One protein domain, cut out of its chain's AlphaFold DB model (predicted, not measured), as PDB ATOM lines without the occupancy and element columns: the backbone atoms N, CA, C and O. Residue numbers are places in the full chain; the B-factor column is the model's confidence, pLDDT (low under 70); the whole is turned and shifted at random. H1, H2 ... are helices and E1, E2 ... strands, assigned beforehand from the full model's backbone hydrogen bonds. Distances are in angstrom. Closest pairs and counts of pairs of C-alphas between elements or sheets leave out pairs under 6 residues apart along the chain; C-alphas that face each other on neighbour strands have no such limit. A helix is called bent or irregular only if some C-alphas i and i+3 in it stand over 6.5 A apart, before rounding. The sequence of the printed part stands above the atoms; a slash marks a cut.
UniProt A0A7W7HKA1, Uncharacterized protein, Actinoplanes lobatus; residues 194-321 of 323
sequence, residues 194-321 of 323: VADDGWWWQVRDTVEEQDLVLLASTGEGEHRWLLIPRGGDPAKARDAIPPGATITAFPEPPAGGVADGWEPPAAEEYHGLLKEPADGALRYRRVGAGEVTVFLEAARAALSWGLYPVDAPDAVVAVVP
ATOM      1  N   VAL A 194     230.839 275.010 224.401       81.88
ATOM      2  CA  VAL A 194     230.786 275.897 223.234       81.88
ATOM      3  C   VAL A 194     232.148 275.823 222.544       81.88
ATOM      4  O   VAL A 194     233.170 275.894 223.223       81.88
ATOM      5  N   ALA A 195     232.186 275.702 221.213       83.94
ATOM      6  CA  ALA A 195     233.425 275.747 220.424       83.94
ATOM      7  C   ALA A 195     233.963 277.192 220.331       83.94
ATOM      8  O   ALA A 195     234.097 277.771 219.247       83.94
ATOM      9  N   ASP A 196     234.187 277.798 221.495       83.00
ATOM     10  CA  ASP A 196     234.700 279.146 221.679       83.00
ATOM     11  C   ASP A 196     236.222 279.204 221.471       83.00
ATOM     12  O   ASP A 196     236.875 278.221 221.113       83.00
ATOM     13  N   ASP A 197     236.812 280.384 221.664       82.69
ATOM     14  CA  ASP A 197     238.253 280.549 221.487       82.69
ATOM     15  C   ASP A 197     239.059 279.641 222.429       82.69
ATOM     16  O   ASP A 197     240.120 279.167 222.032       82.69
ATOM     17  N   GLY A 198     238.559 279.353 223.636       79.81
ATOM     18  CA  GLY A 198     239.209 278.458 224.594       79.81
ATOM     19  C   GLY A 198     239.268 277.016 224.097       79.81
ATOM     20  O   GLY A 198     240.327 276.388 224.170       79.81
ATOM     21  N   TRP A 199     238.177 276.517 223.514       86.31
ATOM     22  CA  TRP A 199     238.162 275.204 222.862       86.31
ATOM     23  C   TRP A 199     239.158 275.141 221.693       86.31
ATOM     24  O   TRP A 199     239.959 274.210 221.592       86.31
ATOM     25  N   TRP A 200     239.195 276.177 220.847       86.56
ATOM     26  CA  TRP A 200     240.159 276.247 219.741       86.56
ATOM     27  C   TRP A 200     241.617 276.391 220.206       86.56
ATOM     28  O   TRP A 200     242.522 275.936 219.503       86.56
ATOM     29  N   TRP A 201     241.867 276.975 221.385       80.88
ATOM     30  CA  TRP A 201     243.188 276.950 222.024       80.88
ATOM     31  C   TRP A 201     243.616 275.515 222.352       80.88
ATOM     32  O   TRP A 201     244.711 275.129 221.956       80.88
ATOM     33  N   GLN A 202     242.742 274.710 222.963       80.81
ATOM     34  CA  GLN A 202     243.029 273.298 223.272       80.81
ATOM     35  C   GLN A 202     243.275 272.465 222.007       80.81
ATOM     36  O   GLN A 202     244.194 271.644 221.957       80.81
ATOM     37  N   VAL A 203     242.488 272.712 220.954       82.38
ATOM     38  CA  VAL A 203     242.702 272.092 219.640       82.38
ATOM     39  C   VAL A 203     244.071 272.450 219.077       82.38
ATOM     40  O   VAL A 203     244.765 271.561 218.586       82.38
ATOM     41  N   ARG A 204     244.486 273.724 219.152       82.88
ATOM     42  CA  ARG A 204     245.822 274.122 218.692       82.88
ATOM     43  C   ARG A 204     246.908 273.377 219.456       82.88
ATOM     44  O   ARG A 204     247.783 272.816 218.807       82.88
ATOM     45  N   ASP A 205     246.832 273.359 220.781       80.19
ATOM     46  CA  ASP A 205     247.849 272.716 221.616       80.19
ATOM     47  C   ASP A 205     247.974 271.221 221.264       80.19
ATOM     48  O   ASP A 205     249.076 270.706 221.094       80.19
ATOM     49  N   THR A 206     246.847 270.545 221.018       80.31
ATOM     50  CA  THR A 206     246.835 269.134 220.584       80.31
ATOM     51  C   THR A 206     247.474 268.942 219.200       80.31
ATOM     52  O   THR A 206     248.231 267.997 218.975       80.31
ATOM     53  N   VAL A 207     247.203 269.857 218.263       82.69
ATOM     54  CA  VAL A 207     247.742 269.818 216.893       82.69
ATOM     55  C   VAL A 207     249.251 270.101 216.845       82.69
ATOM     56  O   VAL A 207     249.925 269.694 215.897       82.69
ATOM     57  N   GLU A 208     249.840 270.778 217.833       81.94
ATOM     58  CA  GLU A 208     251.302 270.969 217.879       81.94
ATOM     59  C   GLU A 208     252.054 269.636 218.064       81.94
ATOM     60  O   GLU A 208     253.156 269.425 217.528       81.94
ATOM     61  N   GLU A 209     251.436 268.696 218.777       79.06
ATOM     62  CA  GLU A 209     252.045 267.419 219.143       79.06
ATOM     63  C   GLU A 209     251.785 266.318 218.107       79.06
ATOM     64  O   GLU A 209     252.679 265.502 217.848       79.06
ATOM     65  N   GLN A 210     250.617 266.323 217.458       82.25
ATOM     66  CA  GLN A 210     250.176 265.251 216.561       82.25
ATOM     67  C   GLN A 210     249.129 265.703 215.531       82.25
ATOM     68  O   GLN A 210     248.622 266.819 215.579       82.25
ATOM     69  N   ASP A 211     248.823 264.827 214.572       84.38
ATOM     70  CA  ASP A 211     247.693 265.030 213.664       84.38
ATOM     71  C   ASP A 211     246.381 264.932 214.457       84.38
ATOM     72  O   ASP A 211     246.211 264.009 215.253       84.38
ATOM     73  N   LEU A 212     245.442 265.848 214.216       85.88
ATOM     74  CA  LEU A 212     244.128 265.842 214.861       85.88
ATOM     75  C   LEU A 212     243.016 265.642 213.839       85.88
ATOM     76  O   LEU A 212     243.002 266.276 212.776       85.88
ATOM     77  N   VAL A 213     242.041 264.810 214.191       89.44
ATOM     78  CA  VAL A 213     240.836 264.606 213.390       89.44
ATOM     79  C   VAL A 213     239.641 265.250 214.076       89.44
ATOM     80  O   VAL A 213     239.360 264.992 215.245       89.44
ATOM     81  N   LEU A 214     238.906 266.058 213.316       90.81
ATOM     82  CA  LEU A 214     237.632 266.629 213.731       90.81
ATOM     83  C   LEU A 214     236.502 266.049 212.881       90.81
ATOM     84  O   LEU A 214     236.582 266.046 211.648       90.81
ATOM     85  N   LEU A 215     235.432 265.611 213.534       92.25
ATOM     86  CA  LEU A 215     234.160 265.294 212.897       92.25
ATOM     87  C   LEU A 215     233.214 266.475 213.074       92.25
ATOM     88  O   LEU A 215     232.840 266.792 214.198       92.25
ATOM     89  N   ALA A 216     232.824 267.117 211.979       91.12
ATOM     90  CA  ALA A 216     231.757 268.108 211.987       91.12
ATOM     91  C   ALA A 216     230.437 267.442 211.583       91.12
ATOM     92  O   ALA A 216     230.376 266.793 210.534       91.12
ATOM     93  N   SER A 217     229.399 267.632 212.394       91.06
ATOM     94  CA  SER A 217     228.062 267.075 212.194       91.06
ATOM     95  C   SER A 217     227.024 268.196 212.098       91.06
ATOM     96  O   SER A 217     226.876 268.990 213.031       91.06
ATOM     97  N   THR A 218     226.304 268.264 210.977       85.31
ATOM     98  CA  THR A 218     225.193 269.199 210.739       85.31
ATOM     99  C   THR A 218     223.871 268.439 210.641       85.31
ATOM    100  O   THR A 218     223.458 267.988 209.577       85.31
ATOM    101  N   GLY A 219     223.182 268.280 211.774       77.19
ATOM    102  CA  GLY A 219     221.946 267.491 211.851       77.19
ATOM    103  C   GLY A 219     222.170 265.975 211.727       77.19
ATOM    104  O   GLY A 219     223.292 265.491 211.826       77.19
ATOM    105  N   GLU A 220     221.089 265.219 211.511       66.94
ATOM    106  CA  GLU A 220     221.043 263.746 211.648       66.94
ATOM    107  C   GLU A 220     221.742 262.935 210.534       66.94
ATOM    108  O   GLU A 220     221.601 261.715 210.474       66.94
ATOM    109  N   GLY A 221     222.495 263.554 209.621       68.50
ATOM    110  CA  GLY A 221     223.097 262.780 208.525       68.50
ATOM    111  C   GLY A 221     224.221 263.425 207.730       68.50
ATOM    112  O   GLY A 221     224.789 262.764 206.859       68.50
ATOM    113  N   GLU A 222     224.571 264.678 208.001       82.50
ATOM    114  CA  GLU A 222     225.709 265.316 207.349       82.50
ATOM    115  C   GLU A 222     226.917 265.282 208.275       82.50
ATOM    116  O   GLU A 222     227.023 266.059 209.218       82.50
ATOM    117  N   HIS A 223     227.838 264.369 207.978       88.94
ATOM    118  CA  HIS A 223     229.099 264.228 208.688       88.94
ATOM    119  C   HIS A 223     230.262 264.534 207.756       88.94
ATOM    120  O   HIS A 223     230.342 264.020 206.632       88.94
ATOM    121  N   ARG A 224     231.201 265.344 208.237       88.00
ATOM    122  CA  ARG A 224     232.389 265.728 207.485       88.00
ATOM    123  C   ARG A 224     233.631 265.599 208.347       88.00
ATOM    124  O   ARG A 224     233.742 266.231 209.391       88.00
ATOM    125  N   TRP A 225     234.597 264.842 207.842       90.81
ATOM    126  CA  TRP A 225     235.929 264.785 208.425       90.81
ATOM    127  C   TRP A 225     236.764 266.000 208.029       90.81
ATOM    128  O   TRP A 225     236.801 266.406 206.862       90.81
ATOM    129  N   LEU A 226     237.486 266.531 209.005       89.56
ATOM    130  CA  LEU A 226     238.545 267.513 208.836       89.56
ATOM    131  C   LEU A 226     239.800 266.943 209.493       89.56
ATOM    132  O   LEU A 226     239.767 266.516 210.642       89.56
ATOM    133  N   LEU A 227     240.901 266.924 208.752       87.56
ATOM    134  CA  LEU A 227     242.209 266.548 209.274       87.56
ATOM    135  C   LEU A 227     243.036 267.817 209.425       87.56
ATOM    136  O   LEU A 227     243.230 268.540 208.443       87.56
ATOM    137  N   ILE A 228     243.532 268.061 210.631       86.50
ATOM    138  CA  ILE A 228     244.505 269.109 210.910       86.50
ATOM    139  C   ILE A 228     245.854 268.409 211.099       86.50
ATOM    140  O   ILE A 228     246.052 267.752 212.119       86.50
ATOM    141  N   PRO A 229     246.771 268.484 210.115       84.81
ATOM    142  CA  PRO A 229     248.097 267.899 210.258       84.81
ATOM    143  C   PRO A 229     248.848 268.539 211.419       84.81
ATOM    144  O   PRO A 229     248.618 269.713 211.719       84.81
ATOM    145  N   ARG A 230     249.801 267.814 211.996       85.69
ATOM    146  CA  ARG A 230     250.667 268.312 213.058       85.69
ATOM    147  C   ARG A 230     251.327 269.640 212.676       85.69
ATOM    148  O   ARG A 230     251.940 269.758 211.612       85.69
ATOM    149  N   GLY A 231     251.219 270.636 213.555       80.25
ATOM    150  CA  GLY A 231     251.697 272.004 213.321       80.25
ATOM    151  C   GLY A 231     250.901 272.782 212.263       80.25
ATOM    152  O   GLY A 231     251.325 273.857 211.832       80.25
ATOM    153  N   GLY A 232     249.771 272.236 211.808       84.25
ATOM    154  CA  GLY A 232     248.815 272.900 210.933       84.25
ATOM    155  C   GLY A 232     248.042 274.000 211.657       84.25
ATOM    156  O   GLY A 232     248.050 274.090 212.877       84.25
ATOM    157  N   ASP A 233     247.368 274.850 210.883       83.56
ATOM    158  CA  ASP A 233     246.604 275.989 211.397       83.56
ATOM    159  C   ASP A 233     245.133 275.602 211.655       83.56
ATOM    160  O   ASP A 233     244.391 275.394 210.682       83.56
ATOM    161  N   PRO A 234     244.675 275.539 212.922       85.31
ATOM    162  CA  PRO A 234     243.287 275.216 213.245       85.31
ATOM    163  C   PRO A 234     242.281 276.258 212.753       85.31
ATOM    164  O   PRO A 234     241.110 275.919 212.579       85.31
ATOM    165  N   ALA A 235     242.703 277.498 212.468       83.25
ATOM    166  CA  ALA A 235     241.801 278.538 211.972       83.25
ATOM    167  C   ALA A 235     241.153 278.139 210.637       83.25
ATOM    168  O   ALA A 235     239.969 278.377 210.424       83.25
ATOM    169  N   LYS A 236     241.882 277.420 209.776       81.81
ATOM    170  CA  LYS A 236     241.327 276.904 208.514       81.81
ATOM    171  C   LYS A 236     240.237 275.859 208.727       81.81
ATOM    172  O   LYS A 236     239.307 275.782 207.930       81.81
ATOM    173  N   ALA A 237     240.376 275.030 209.763       83.88
ATOM    174  CA  ALA A 237     239.340 274.073 210.128       83.88
ATOM    175  C   ALA A 237     238.125 274.810 210.694       83.88
ATOM    176  O   ALA A 237     237.012 274.545 210.254       83.88
ATOM    177  N   ARG A 238     238.351 275.792 211.576       86.19
ATOM    178  CA  ARG A 238     237.304 276.662 212.129       86.19
ATOM    179  C   ARG A 238     236.481 277.348 211.038       86.19
ATOM    180  O   ARG A 238     235.259 277.254 211.066       86.19
ATOM    181  N   ASP A 239     237.132 277.951 210.048       85.00
ATOM    182  CA  ASP A 239     236.468 278.654 208.940       85.00
ATOM    183  C   ASP A 239     235.679 277.717 208.006       85.00
ATOM    184  O   ASP A 239     234.782 278.153 207.283       85.00
ATOM    185  N   ALA A 240     236.015 276.424 207.989       84.81
ATOM    186  CA  ALA A 240     235.363 275.426 207.143       84.81
ATOM    187  C   ALA A 240     234.118 274.791 207.786       84.81
ATOM    188  O   ALA A 240     233.406 274.049 207.095       84.81
ATOM    189  N   ILE A 241     233.874 275.041 209.078       87.44
ATOM    190  CA  ILE A 241     232.776 274.448 209.843       87.44
ATOM    191  C   ILE A 241     231.605 275.438 209.894       87.44
ATOM    192  O   ILE A 241     231.781 276.579 210.320       87.44
ATOM    193  N   PRO A 242     230.398 275.032 209.462       86.50
ATOM    194  CA  PRO A 242     229.245 275.917 209.492       86.50
ATOM    195  C   PRO A 242     228.790 276.212 210.937       86.50
ATOM    196  O   PRO A 242     228.908 275.346 211.809       86.50
ATOM    197  N   PRO A 243     228.227 277.409 211.201       86.12
ATOM    198  CA  PRO A 243     227.597 277.724 212.481       86.12
ATOM    199  C   PRO A 243     226.527 276.696 212.863       86.12
ATOM    200  O   PRO A 243     225.791 276.215 212.001       86.12
ATOM    201  N   GLY A 244     226.429 276.366 214.152       85.69
ATOM    202  CA  GLY A 244     225.491 275.364 214.668       85.69
ATOM    203  C   GLY A 244     225.917 273.906 214.468       85.69
ATOM    204  O   GLY A 244     225.199 273.011 214.905       85.69
ATOM    205  N   ALA A 245     227.061 273.633 213.830       88.00
ATOM    206  CA  ALA A 245     227.588 272.275 213.744       88.00
ATOM    207  C   ALA A 245     228.070 271.774 215.112       88.00
ATOM    208  O   ALA A 245     228.662 272.524 215.892       88.00
ATOM    209  N   THR A 246     227.883 270.481 215.367       91.06
ATOM    210  CA  THR A 246     228.553 269.792 216.476       91.06
ATOM    211  C   THR A 246     229.909 269.302 215.989       91.06
ATOM    212  O   THR A 246     229.991 268.632 214.960       91.06
ATOM    213  N   ILE A 247     230.973 269.649 216.704       91.25
ATOM    214  CA  ILE A 247     232.336 269.204 216.429       91.25
ATOM    215  C   ILE A 247     232.724 268.173 217.477       91.25
ATOM    216  O   ILE A 247     232.598 268.421 218.672       91.25
ATOM    217  N   THR A 248     233.231 267.033 217.029       91.81
ATOM    218  CA  THR A 248     233.873 266.034 217.886       91.81
ATOM    219  C   THR A 248     235.349 265.955 217.528       91.81
ATOM    220  O   THR A 248     235.690 265.671 216.377       91.81
ATOM    221  N   ALA A 249     236.223 266.252 218.485       88.12
ATOM    222  CA  ALA A 249     237.666 266.117 218.335       88.12
ATOM    223  C   ALA A 249     238.116 264.762 218.882       88.12
ATOM    224  O   ALA A 249     237.893 264.469 220.057       88.12
ATOM    225  N   PHE A 250     238.767 263.965 218.035       88.62
ATOM    226  CA  PHE A 250     239.355 262.688 218.427       88.62
ATOM    227  C   PHE A 250     240.859 262.876 218.623       88.62
ATOM    228  O   PHE A 250     241.537 263.252 217.662       88.62
ATOM    229  N   PRO A 251     241.386 262.661 219.841       76.81
ATOM    230  CA  PRO A 251     242.797 262.891 220.128       76.81
ATOM    231  C   PRO A 251     243.689 261.833 219.477       76.81
ATOM    232  O   PRO A 251     244.859 262.097 219.234       76.81
ATOM    233  N   GLU A 252     243.179 260.644 219.169       82.19
ATOM    234  CA  GLU A 252     243.967 259.637 218.466       82.19
ATOM    235  C   GLU A 252     244.146 260.018 216.983       82.19
ATOM    236  O   GLU A 252     243.157 260.239 216.276       82.19
ATOM    237  N   PRO A 253     245.392 260.102 216.472       79.69
ATOM    238  CA  PRO A 253     245.633 260.394 215.066       79.69
ATOM    239  C   PRO A 253     245.170 259.227 214.180       79.69
ATOM    240  O   PRO A 253     245.184 258.069 214.609       79.69
ATOM    241  N   PRO A 254     244.830 259.483 212.902       80.81
ATOM    242  CA  PRO A 254     244.469 258.409 211.996       80.81
ATOM    243  C   PRO A 254     245.688 257.512 211.755       80.81
ATOM    244  O   PRO A 254     246.808 257.984 211.540       80.81
ATOM    245  N   ALA A 255     245.467 256.203 211.736       81.50
ATOM    246  CA  ALA A 255     246.487 255.227 211.411       81.50
ATOM    247  C   ALA A 255     246.978 255.404 209.962       81.50
ATOM    248  O   ALA A 255     246.201 255.590 209.017       81.50
ATOM    249  N   GLY A 256     248.299 255.318 209.785       65.31
ATOM    250  CA  GLY A 256     248.950 255.228 208.482       65.31
ATOM    251  C   GLY A 256     249.350 253.785 208.179       65.31
ATOM    252  O   GLY A 256     250.125 253.191 208.924       65.31
ATOM    253  N   GLY A 257     248.875 253.227 207.065       60.84
ATOM    254  CA  GLY A 257     249.273 251.889 206.616       60.84
ATOM    255  C   GLY A 257     248.461 250.723 207.201       60.84
ATOM    256  O   GLY A 257     247.310 250.882 207.604       60.84
ATOM    257  N   VAL A 258     249.042 249.519 207.122       55.09
ATOM    258  CA  VAL A 258     248.338 248.224 207.190       55.09
ATOM    259  C   VAL A 258     247.644 248.006 208.541       55.09
ATOM    260  O   VAL A 258     248.289 248.020 209.581       55.09
ATOM    261  N   ALA A 259     246.339 247.723 208.503       62.81
ATOM    262  CA  ALA A 259     245.477 247.454 209.659       62.81
ATOM    263  C   ALA A 259     245.660 246.060 210.305       62.81
ATOM    264  O   ALA A 259     244.782 245.581 211.023       62.81
ATOM    265  N   ASP A 260     246.760 245.361 210.018       65.56
ATOM    266  CA  ASP A 260     246.928 243.965 210.426       65.56
ATOM    267  C   ASP A 260     247.184 243.859 211.934       65.56
ATOM    268  O   ASP A 260     248.181 244.360 212.452       65.56
ATOM    269  N   GLY A 261     246.277 243.175 212.636       68.12
ATOM    270  CA  GLY A 261     246.353 242.961 214.084       68.12
ATOM    271  C   GLY A 261     245.874 244.139 214.934       68.12
ATOM    272  O   GLY A 261     246.009 244.078 216.153       68.12
ATOM    273  N   TRP A 262     245.322 245.192 214.322       79.50
ATOM    274  CA  TRP A 262     244.670 246.274 215.054       79.50
ATOM    275  C   TRP A 262     243.228 245.892 215.395       79.50
ATOM    276  O   TRP A 262     242.465 245.484 214.518       79.50
ATOM    277  N   GLU A 263     242.853 246.052 216.661       78.25
ATOM    278  CA  GLU A 263     241.489 245.851 217.145       78.25
ATOM    279  C   GLU A 263     240.981 247.162 217.758       78.25
ATOM    280  O   GLU A 263     241.668 247.731 218.611       78.25
ATOM    281  N   PRO A 264     239.803 247.661 217.342       82.19
ATOM    282  CA  PRO A 264     239.227 248.845 217.958       82.19
ATOM    283  C   PRO A 264     238.780 248.561 219.398       82.19
ATOM    284  O   PRO A 264     238.432 247.420 219.725       82.19
ATOM    285  N   PRO A 265     238.669 249.600 220.244       83.88
ATOM    286  CA  PRO A 265     237.937 249.506 221.504       83.88
ATOM    287  C   PRO A 265     236.528 248.956 221.260       83.88
ATOM    288  O   PRO A 265     235.899 249.311 220.266       83.88
ATOM    289  N   ALA A 266     236.015 248.100 222.143       85.94
ATOM    290  CA  ALA A 266     234.681 247.526 221.975       85.94
ATOM    291  C   ALA A 266     233.597 248.617 222.045       85.94
ATOM    292  O   ALA A 266     233.449 249.277 223.071       85.94
ATOM    293  N   ALA A 267     232.833 248.773 220.966       88.56
ATOM    294  CA  ALA A 267     231.692 249.673 220.870       88.56
ATOM    295  C   ALA A 267     230.623 249.062 219.957       88.56
ATOM    296  O   ALA A 267     230.927 248.229 219.098       88.56
ATOM    297  N   GLU A 268     229.366 249.468 220.134       88.81
ATOM    298  CA  GLU A 268     228.285 249.056 219.229       88.81
ATOM    299  C   GLU A 268     228.438 249.709 217.849       88.81
ATOM    300  O   GLU A 268     228.069 249.124 216.822       88.81
ATOM    301  N   GLU A 269     229.045 250.898 217.825       91.38
ATOM    302  CA  GLU A 269     229.162 251.726 216.643       91.38
ATOM    303  C   GLU A 269     230.403 252.628 216.650       91.38
ATOM    304  O   GLU A 269     230.894 253.057 217.697       91.38
ATOM    305  N   TYR A 270     230.876 252.940 215.444       93.50
ATOM    306  CA  TYR A 270     232.059 253.741 215.191       93.50
ATOM    307  C   TYR A 270     231.851 254.758 214.061       93.50
ATOM    308  O   TYR A 270     231.205 254.489 213.039       93.50
ATOM    309  N   HIS A 271     232.535 255.889 214.187       93.56
ATOM    310  CA  HIS A 271     232.824 256.829 213.116       93.56
ATOM    311  C   HIS A 271     234.086 256.389 212.359       93.56
ATOM    312  O   HIS A 271     235.214 256.512 212.839       93.56
ATOM    313  N   GLY A 272     233.898 255.883 211.144       92.56
ATOM    314  CA  GLY A 272     234.970 255.492 210.237       92.56
ATOM    315  C   GLY A 272     235.476 256.658 209.383       92.56
ATOM    316  O   GLY A 272     234.701 257.344 208.706       92.56
ATOM    317  N   LEU A 273     236.793 256.846 209.366       91.94
ATOM    318  CA  LEU A 273     237.533 257.752 208.491       91.94
ATOM    319  C   LEU A 273     238.337 256.946 207.477       91.94
ATOM    320  O   LEU A 273     239.140 256.097 207.855       91.94
ATOM    321  N   LEU A 274     238.182 257.255 206.190       89.88
ATOM    322  CA  LEU A 274     239.037 256.727 205.122       89.88
ATOM    323  C   LEU A 274     239.566 257.871 204.262       89.88
ATOM    324  O   LEU A 274     238.785 258.686 203.775       89.88
ATOM    325  N   LYS A 275     240.879 257.911 204.040       85.25
ATOM    326  CA  LYS A 275     241.512 258.820 203.082       85.25
ATOM    327  C   LYS A 275     241.811 258.081 201.785       85.25
ATOM    328  O   LYS A 275     242.688 257.214 201.752       85.25
ATOM    329  N   GLU A 276     241.088 258.407 200.720       82.44
ATOM    330  CA  GLU A 276     241.216 257.686 199.451       82.44
ATOM    331  C   GLU A 276     242.555 257.977 198.746       82.44
ATOM    332  O   GLU A 276     242.990 259.127 198.706       82.44
ATOM    333  N   PRO A 277     243.210 256.974 198.130       81.25
ATOM    334  CA  PRO A 277     244.459 257.196 197.395       81.25
ATOM    335  C   PRO A 277     244.317 258.002 196.111       81.25
ATOM    336  O   PRO A 277     245.292 258.595 195.661       81.25
ATOM    337  N   ALA A 278     243.136 257.976 195.490       78.56
ATOM    338  CA  ALA A 278     242.928 258.553 194.167       78.56
ATOM    339  C   ALA A 278     242.995 260.087 194.178       78.56
ATOM    340  O   ALA A 278     243.570 260.685 193.270       78.56
ATOM    341  N   ASP A 279     242.410 260.711 195.199       75.19
ATOM    342  CA  ASP A 279     242.261 262.165 195.319       75.19
ATOM    343  C   ASP A 279     242.677 262.712 196.697       75.19
ATOM    344  O   ASP A 279     242.732 263.927 196.887       75.19
ATOM    345  N   GLY A 280     242.998 261.839 197.657       76.19
ATOM    346  CA  GLY A 280     243.322 262.225 199.027       76.19
ATOM    347  C   GLY A 280     242.112 262.680 199.847       76.19
ATOM    348  O   GLY A 280     242.315 263.229 200.933       76.19
ATOM    349  N   ALA A 281     240.883 262.489 199.352       80.44
ATOM    350  CA  ALA A 281     239.670 262.929 200.028       80.44
ATOM    351  C   ALA A 281     239.398 262.107 201.295       80.44
ATOM    352  O   ALA A 281     239.570 260.888 201.314       80.44
ATOM    353  N   LEU A 282     238.933 262.786 202.347       84.00
ATOM    354  CA  LEU A 282     238.477 262.161 203.586       84.00
ATOM    355  C   LEU A 282     237.003 261.785 203.451       84.00
ATOM    356  O   LEU A 282     236.163 262.638 203.158       84.00
ATOM    357  N   ARG A 283     236.682 260.516 203.690       87.94
ATOM    358  CA  ARG A 283     235.323 259.984 203.605       87.94
ATOM    359  C   ARG A 283     234.854 259.485 204.953       87.94
ATOM    360  O   ARG A 283     235.574 258.768 205.645       87.94
ATOM    361  N   TYR A 284     233.637 259.886 205.293       90.81
ATOM    362  CA  TYR A 284     232.933 259.405 206.465       90.81
ATOM    363  C   TYR A 284     232.194 258.107 206.156       90.81
ATOM    364  O   TYR A 284     231.579 257.968 205.094       90.81
ATOM    365  N   ARG A 285     232.226 257.172 207.105       90.38
ATOM    366  CA  ARG A 285     231.402 255.969 207.096       90.38
ATOM    367  C   ARG A 285     230.964 255.651 208.521       90.38
ATOM    368  O   ARG A 285     231.809 255.492 209.388       90.38
ATOM    369  N   ARG A 286     229.658 255.512 208.745       91.50
ATOM    370  CA  ARG A 286     229.108 254.911 209.968       91.50
ATOM    371  C   ARG A 286     229.408 253.406 209.921       91.50
ATOM    372  O   ARG A 286     229.159 252.793 208.880       91.50
ATOM    373  N   VAL A 287     229.999 252.838 210.970       91.69
ATOM    374  CA  VAL A 287     230.440 251.431 211.007       91.69
ATOM    375  C   VAL A 287     229.872 250.768 212.253       91.69
ATOM    376  O   VAL A 287     230.224 251.143 213.366       91.69
ATOM    377  N   GLY A 288     229.004 249.773 212.081       90.88
ATOM    378  CA  GLY A 288     228.540 248.960 213.210       90.88
ATOM    379  C   GLY A 288     229.592 247.940 213.658       90.88
ATOM    380  O   GLY A 288     230.469 247.568 212.876       90.88
ATOM    381  N   ALA A 289     229.463 247.405 214.876       88.12
ATOM    382  CA  ALA A 289     230.361 246.369 215.409       88.12
ATOM    383  C   ALA A 289     230.565 245.171 214.454       88.12
ATOM    384  O   ALA A 289     231.675 244.670 214.289       88.12
ATOM    385  N   GLY A 290     229.506 244.738 213.759       86.38
ATOM    386  CA  GLY A 290     229.571 243.650 212.771       86.38
ATOM    387  C   GLY A 290     230.237 244.015 211.436       86.38
ATOM    388  O   GLY A 290     230.491 243.133 210.619       86.38
ATOM    389  N   GLU A 291     230.516 245.296 211.191       89.81
ATOM    390  CA  GLU A 291     231.077 245.815 209.936       89.81
ATOM    391  C   GLU A 291     232.548 246.236 210.065       89.81
ATOM    392  O   GLU A 291     233.168 246.606 209.064       89.81
ATOM    393  N   VAL A 292     233.128 246.139 211.267       89.81
ATOM    394  CA  VAL A 292     234.520 246.519 211.559       89.81
ATOM    395  C   VAL A 292     235.494 245.826 210.607       89.81
ATOM    396  O   VAL A 292     236.300 246.493 209.966       89.81
ATOM    397  N   THR A 293     235.382 244.508 210.424       88.56
ATOM    398  CA  THR A 293     236.280 243.754 209.530       88.56
ATOM    399  C   THR A 293     236.218 244.262 208.089       88.56
ATOM    400  O   THR A 293     237.252 244.439 207.450       88.56
ATOM    401  N   VAL A 294     235.015 244.566 207.590       89.19
ATOM    402  CA  VAL A 294     234.811 245.097 206.230       89.19
ATOM    403  C   VAL A 294     235.424 246.491 206.096       89.19
ATOM    404  O   VAL A 294     236.005 246.829 205.062       89.19
ATOM    405  N   PHE A 295     235.306 247.316 207.137       91.56
ATOM    406  CA  PHE A 295     235.956 248.618 207.178       91.56
ATOM    407  C   PHE A 295     237.486 248.488 207.157       91.56
ATOM    408  O   PHE A 295     238.134 249.155 206.351       91.56
ATOM    409  N   LEU A 296     238.059 247.601 207.977       90.12
ATOM    410  CA  LEU A 296     239.508 247.380 208.045       90.12
ATOM    411  C   LEU A 296     240.077 246.818 206.732       90.12
ATOM    412  O   LEU A 296     241.180 247.182 206.325       90.12
ATOM    413  N   GLU A 297     239.322 245.990 206.009       89.12
ATOM    414  CA  GLU A 297     239.710 245.557 204.663       89.12
ATOM    415  C   GLU A 297     239.781 246.725 203.674       89.12
ATOM    416  O   GLU A 297     240.752 246.830 202.922       89.12
ATOM    417  N   ALA A 298     238.801 247.633 203.697       86.50
ATOM    418  CA  ALA A 298     238.839 248.845 202.877       86.50
ATOM    419  C   ALA A 298     239.994 249.778 203.290       86.50
ATOM    420  O   ALA A 298     240.654 250.370 202.432       86.50
ATOM    421  N   ALA A 299     240.279 249.858 204.591       88.88
ATOM    422  CA  ALA A 299     241.367 250.646 205.155       88.88
ATOM    423  C   ALA A 299     242.755 250.212 204.655       88.88
ATOM    424  O   ALA A 299     243.628 251.062 204.487       88.88
ATOM    425  N   ARG A 300     242.953 248.928 204.312       87.69
ATOM    426  CA  ARG A 300     244.214 248.442 203.710       87.69
ATOM    427  C   ARG A 300     244.562 249.127 202.390       87.69
ATOM    428  O   ARG A 300     245.735 249.202 202.035       87.69
ATOM    429  N   ALA A 301     243.554 249.593 201.656       86.12
ATOM    430  CA  ALA A 301     243.740 250.320 200.409       86.12
ATOM    431  C   ALA A 301     243.741 251.846 200.603       86.12
ATOM    432  O   ALA A 301     243.922 252.556 199.622       86.12
ATOM    433  N   ALA A 302     243.525 252.364 201.817       85.44
ATOM    434  CA  ALA A 302     243.489 253.799 202.096       85.44
ATOM    435  C   ALA A 302     244.892 254.365 202.381       85.44
ATOM    436  O   ALA A 302     245.790 253.656 202.828       85.44
ATOM    437  N   LEU A 303     245.083 255.670 202.152       82.44
ATOM    438  CA  LEU A 303     246.322 256.365 202.535       82.44
ATOM    439  C   LEU A 303     246.432 256.543 204.052       82.44
ATOM    440  O   LEU A 303     247.522 256.483 204.614       82.44
ATOM    441  N   SER A 304     245.296 256.789 204.694       87.00
ATOM    442  CA  SER A 304     245.147 256.868 206.142       87.00
ATOM    443  C   SER A 304     243.722 256.483 206.512       87.00
ATOM    444  O   SER A 304     242.795 256.670 205.713       87.00
ATOM    445  N   TRP A 305     243.534 255.971 207.716       91.62
ATOM    446  CA  TRP A 305     242.223 255.555 208.194       91.62
ATOM    447  C   TRP A 305     242.108 255.738 209.705       91.62
ATOM    448  O   TRP A 305     243.107 255.866 210.396       91.62
ATOM    449  N   GLY A 306     240.888 255.779 210.220       91.44
ATOM    450  CA  GLY A 306     240.625 255.833 211.656       91.44
ATOM    451  C   GLY A 306     239.255 255.249 211.947       91.44
ATOM    452  O   GLY A 306     238.368 255.313 211.094       91.44
ATOM    453  N   LEU A 307     239.090 254.645 213.115       92.25
ATOM    454  CA  LEU A 307     237.821 254.076 213.537       92.25
ATOM    455  C   LEU A 307     237.603 254.448 215.000       92.25
ATOM    456  O   LEU A 307     238.237 253.883 215.886       92.25
ATOM    457  N   TYR A 308     236.731 255.424 215.220       91.62
ATOM    458  CA  TYR A 308     236.537 256.044 216.525       91.62
ATOM    459  C   TYR A 308     235.169 255.655 217.080       91.62
ATOM    460  O   TYR A 308     234.186 255.821 216.357       91.62
ATOM    461  N   PRO A 309     235.058 255.126 218.309       91.50
ATOM    462  CA  PRO A 309     233.759 254.862 218.925       91.50
ATOM    463  C   PRO A 309     232.877 256.117 218.934       91.50
ATOM    464  O   PRO A 309     233.383 257.217 219.152       91.50
ATOM    465  N   VAL A 310     231.569 255.962 218.712       89.38
ATOM    466  CA  VAL A 310     230.623 257.096 218.798       89.38
ATOM    467  C   VAL A 310     230.632 257.700 220.207       89.38
ATOM    468  O   VAL A 310     230.691 258.915 220.362       89.38
ATOM    469  N   ASP A 311     230.697 256.841 221.224       84.62
ATOM    470  CA  ASP A 311     230.762 257.222 222.638       84.62
ATOM    471  C   ASP A 311     232.203 257.210 223.176       84.62
ATOM    472  O   ASP A 311     232.457 256.784 224.307       84.62
ATOM    473  N   ALA A 312     233.178 257.601 222.349       82.25
ATOM    474  CA  ALA A 312     234.583 257.626 222.748       82.25
ATOM    475  C   ALA A 312     234.770 258.521 223.996       82.25
ATOM    476  O   ALA A 312     234.481 259.717 223.939       82.25
ATOM    477  N   PRO A 313     235.240 257.975 225.135       75.06
ATOM    478  CA  PRO A 313     235.275 258.704 226.408       75.06
ATOM    479  C   PRO A 313     236.300 259.845 226.427       75.06
ATOM    480  O   PRO A 313     236.249 260.719 227.289       75.06
ATOM    481  N   ASP A 314     237.253 259.806 225.506       77.25
ATOM    482  CA  ASP A 314     238.320 260.776 225.293       77.25
ATOM    483  C   ASP A 314     237.996 261.788 224.182       77.25
ATOM    484  O   ASP A 314     238.754 262.739 223.980       77.25
ATOM    485  N   ALA A 315     236.873 261.620 223.478       82.44
ATOM    486  CA  ALA A 315     236.443 262.571 222.471       82.44
ATOM    487  C   ALA A 315     235.903 263.850 223.119       82.44
ATOM    488  O   ALA A 315     235.067 263.825 224.026       82.44
ATOM    489  N   VAL A 316     236.360 264.998 222.621       84.06
ATOM    490  CA  VAL A 316     235.901 266.305 223.101       84.06
ATOM    491  C   VAL A 316     234.836 266.832 222.151       84.06
ATOM    492  O   VAL A 316     235.115 267.093 220.979       84.06
ATOM    493  N   VAL A 317     233.619 267.016 222.663       87.06
ATOM    494  CA  VAL A 317     232.464 267.490 221.890       87.06
ATOM    495  C   VAL A 317     232.191 268.960 222.190       87.06
ATOM    496  O   VAL A 317     232.133 269.365 223.353       87.06
ATOM    497  N   ALA A 318     232.006 269.764 221.144       87.56
ATOM    498  CA  ALA A 318     231.619 271.162 221.273       87.56
ATOM    499  C   ALA A 318     230.692 271.621 220.142       87.56
ATOM    500  O   ALA A 318     230.786 271.139 219.015       87.56
ATOM    501  N   VAL A 319     229.820 272.589 220.420       89.06
ATOM    502  CA  VAL A 319     228.890 273.154 219.428       89.06
ATOM    503  C   VAL A 319     229.405 274.499 218.927       89.06
ATOM    504  O   VAL A 319     229.772 275.374 219.717       89.06
ATOM    505  N   VAL A 320     229.417 274.694 217.607       85.69
ATOM    506  CA  VAL A 320     229.751 275.991 217.009       85.69
ATOM    507  C   VAL A 320     228.606 276.973 217.262       85.69
ATOM    508  O   VAL A 320     227.478 276.676 216.864       85.69
ATOM    509  N   PRO A 321     228.860 278.150 217.864       83.19
ATOM    510  CA  PRO A 321     227.825 279.147 218.108       83.19
ATOM    511  C   PRO A 321     227.017 279.463 216.844       83.19
ATOM    512  O   PRO A 321     227.589 279.765 215.794       83.19
TER     513      PRO A 321
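Overview. This is residues 194 to 321 of the 323 residues of an uncharacterized protein of Actinoplanes lobatus (UniProt A0A7W7HKA1). Two antiparallel sheets stand face to face with their strands crossed, and each has helices over its far face: H1 and H2 cover the sheet E2 E1 E3 E7, and H3 covers the sheet E5 E4 E6. The chain crosses from the first sheet to the second between E3 and E4 and comes back between E6 and E7. The printed part has 128 residues, with three named helices and seven named strands in the order H1 E1 E2 H2 E3 E4 E5 H3 E6 E7, of mixed class. It is compact, with a radius of gyration of the C-alphas of 14.2 A and spans of 39 by 29 by 26 A.

Along the chain. In the larger sheet, E1, residues 212 to 218, begins with C-alpha 212 at (244.128, 265.842, 214.861) and is 19.7 A long; E2, residues 222 to 228, is 19.5 A. E3 is residues 246 to 250 and E7 residues 316 to 319, ending with C-alpha 319 at (228.890, 273.154, 219.428). H1, residues 197 to 209, is 19.2 A, from C-alpha 197 at (238.253, 280.549, 221.487); H2 is residues 234 to 240. In the other sheet, E4, residues 269 to 275, is 19.7 A, E5, residues 282 to 288, 19.1 A, and E6, residues 304 to 309, 17.2 A. H3, residues 289 to 299, is 15.6 A and irregular: C-alphas 290 and 293 are 7.5 A apart.

Arrangement. E1 and E2 form a hairpin, with N 214 and O 226 within hydrogen-bond range at 2.8 A; between the antiparallel neighbours E1 and E3, N 215 and O 248 are within hydrogen-bond range at 2.9 A, and between the antiparallel neighbours E3 and E7, N 247 and O 318 at 2.8 A. H1 and H2 are on the same face, two layers of helices and sheet, at heights over the sheet of 9.6 A and 8.9 A. They touch at a steep tilt of 59 degrees, closest at the C-alphas of Arg 204 and Pro 234, 6.1 A. The two sheets form a sandwich, 9.6 A centre to centre where they face each other, strands at 71 degrees; the closest C-alphas of E2 and E5 are Trp 225 and Leu 282, 6.1 A. E4 and E5 form a hairpin, with N 272 and O 285 within hydrogen-bond range at 2.8 A; between the antiparallel neighbours E4 and E6, N 273 and O 306 are within hydrogen-bond range at 2.8 A. H3 is on this sheet, again two layers, at a height over the sheet of 8.3 A, along E4 at 7 degrees on the local plane. E2, H2, E3 and E5, H3, E6 are split strand-helix-strand units, in each a strand between the two, with right-handed crossovers. Every O i to N i+4 pair is within hydrogen-bond range in H2, 8 of 9 in H1 and 5 of 7 in H3.

Size, cuts and confidence. The C-alphas farthest apart, Gly 261 and Pro 321, are 40.9 A apart. The printed part has no cut; the link E3 to E4 is long, 18 residues. Mean pLDDT of the printed part is 84.4, with residues 220 to 221 and 256 to 261 under 70.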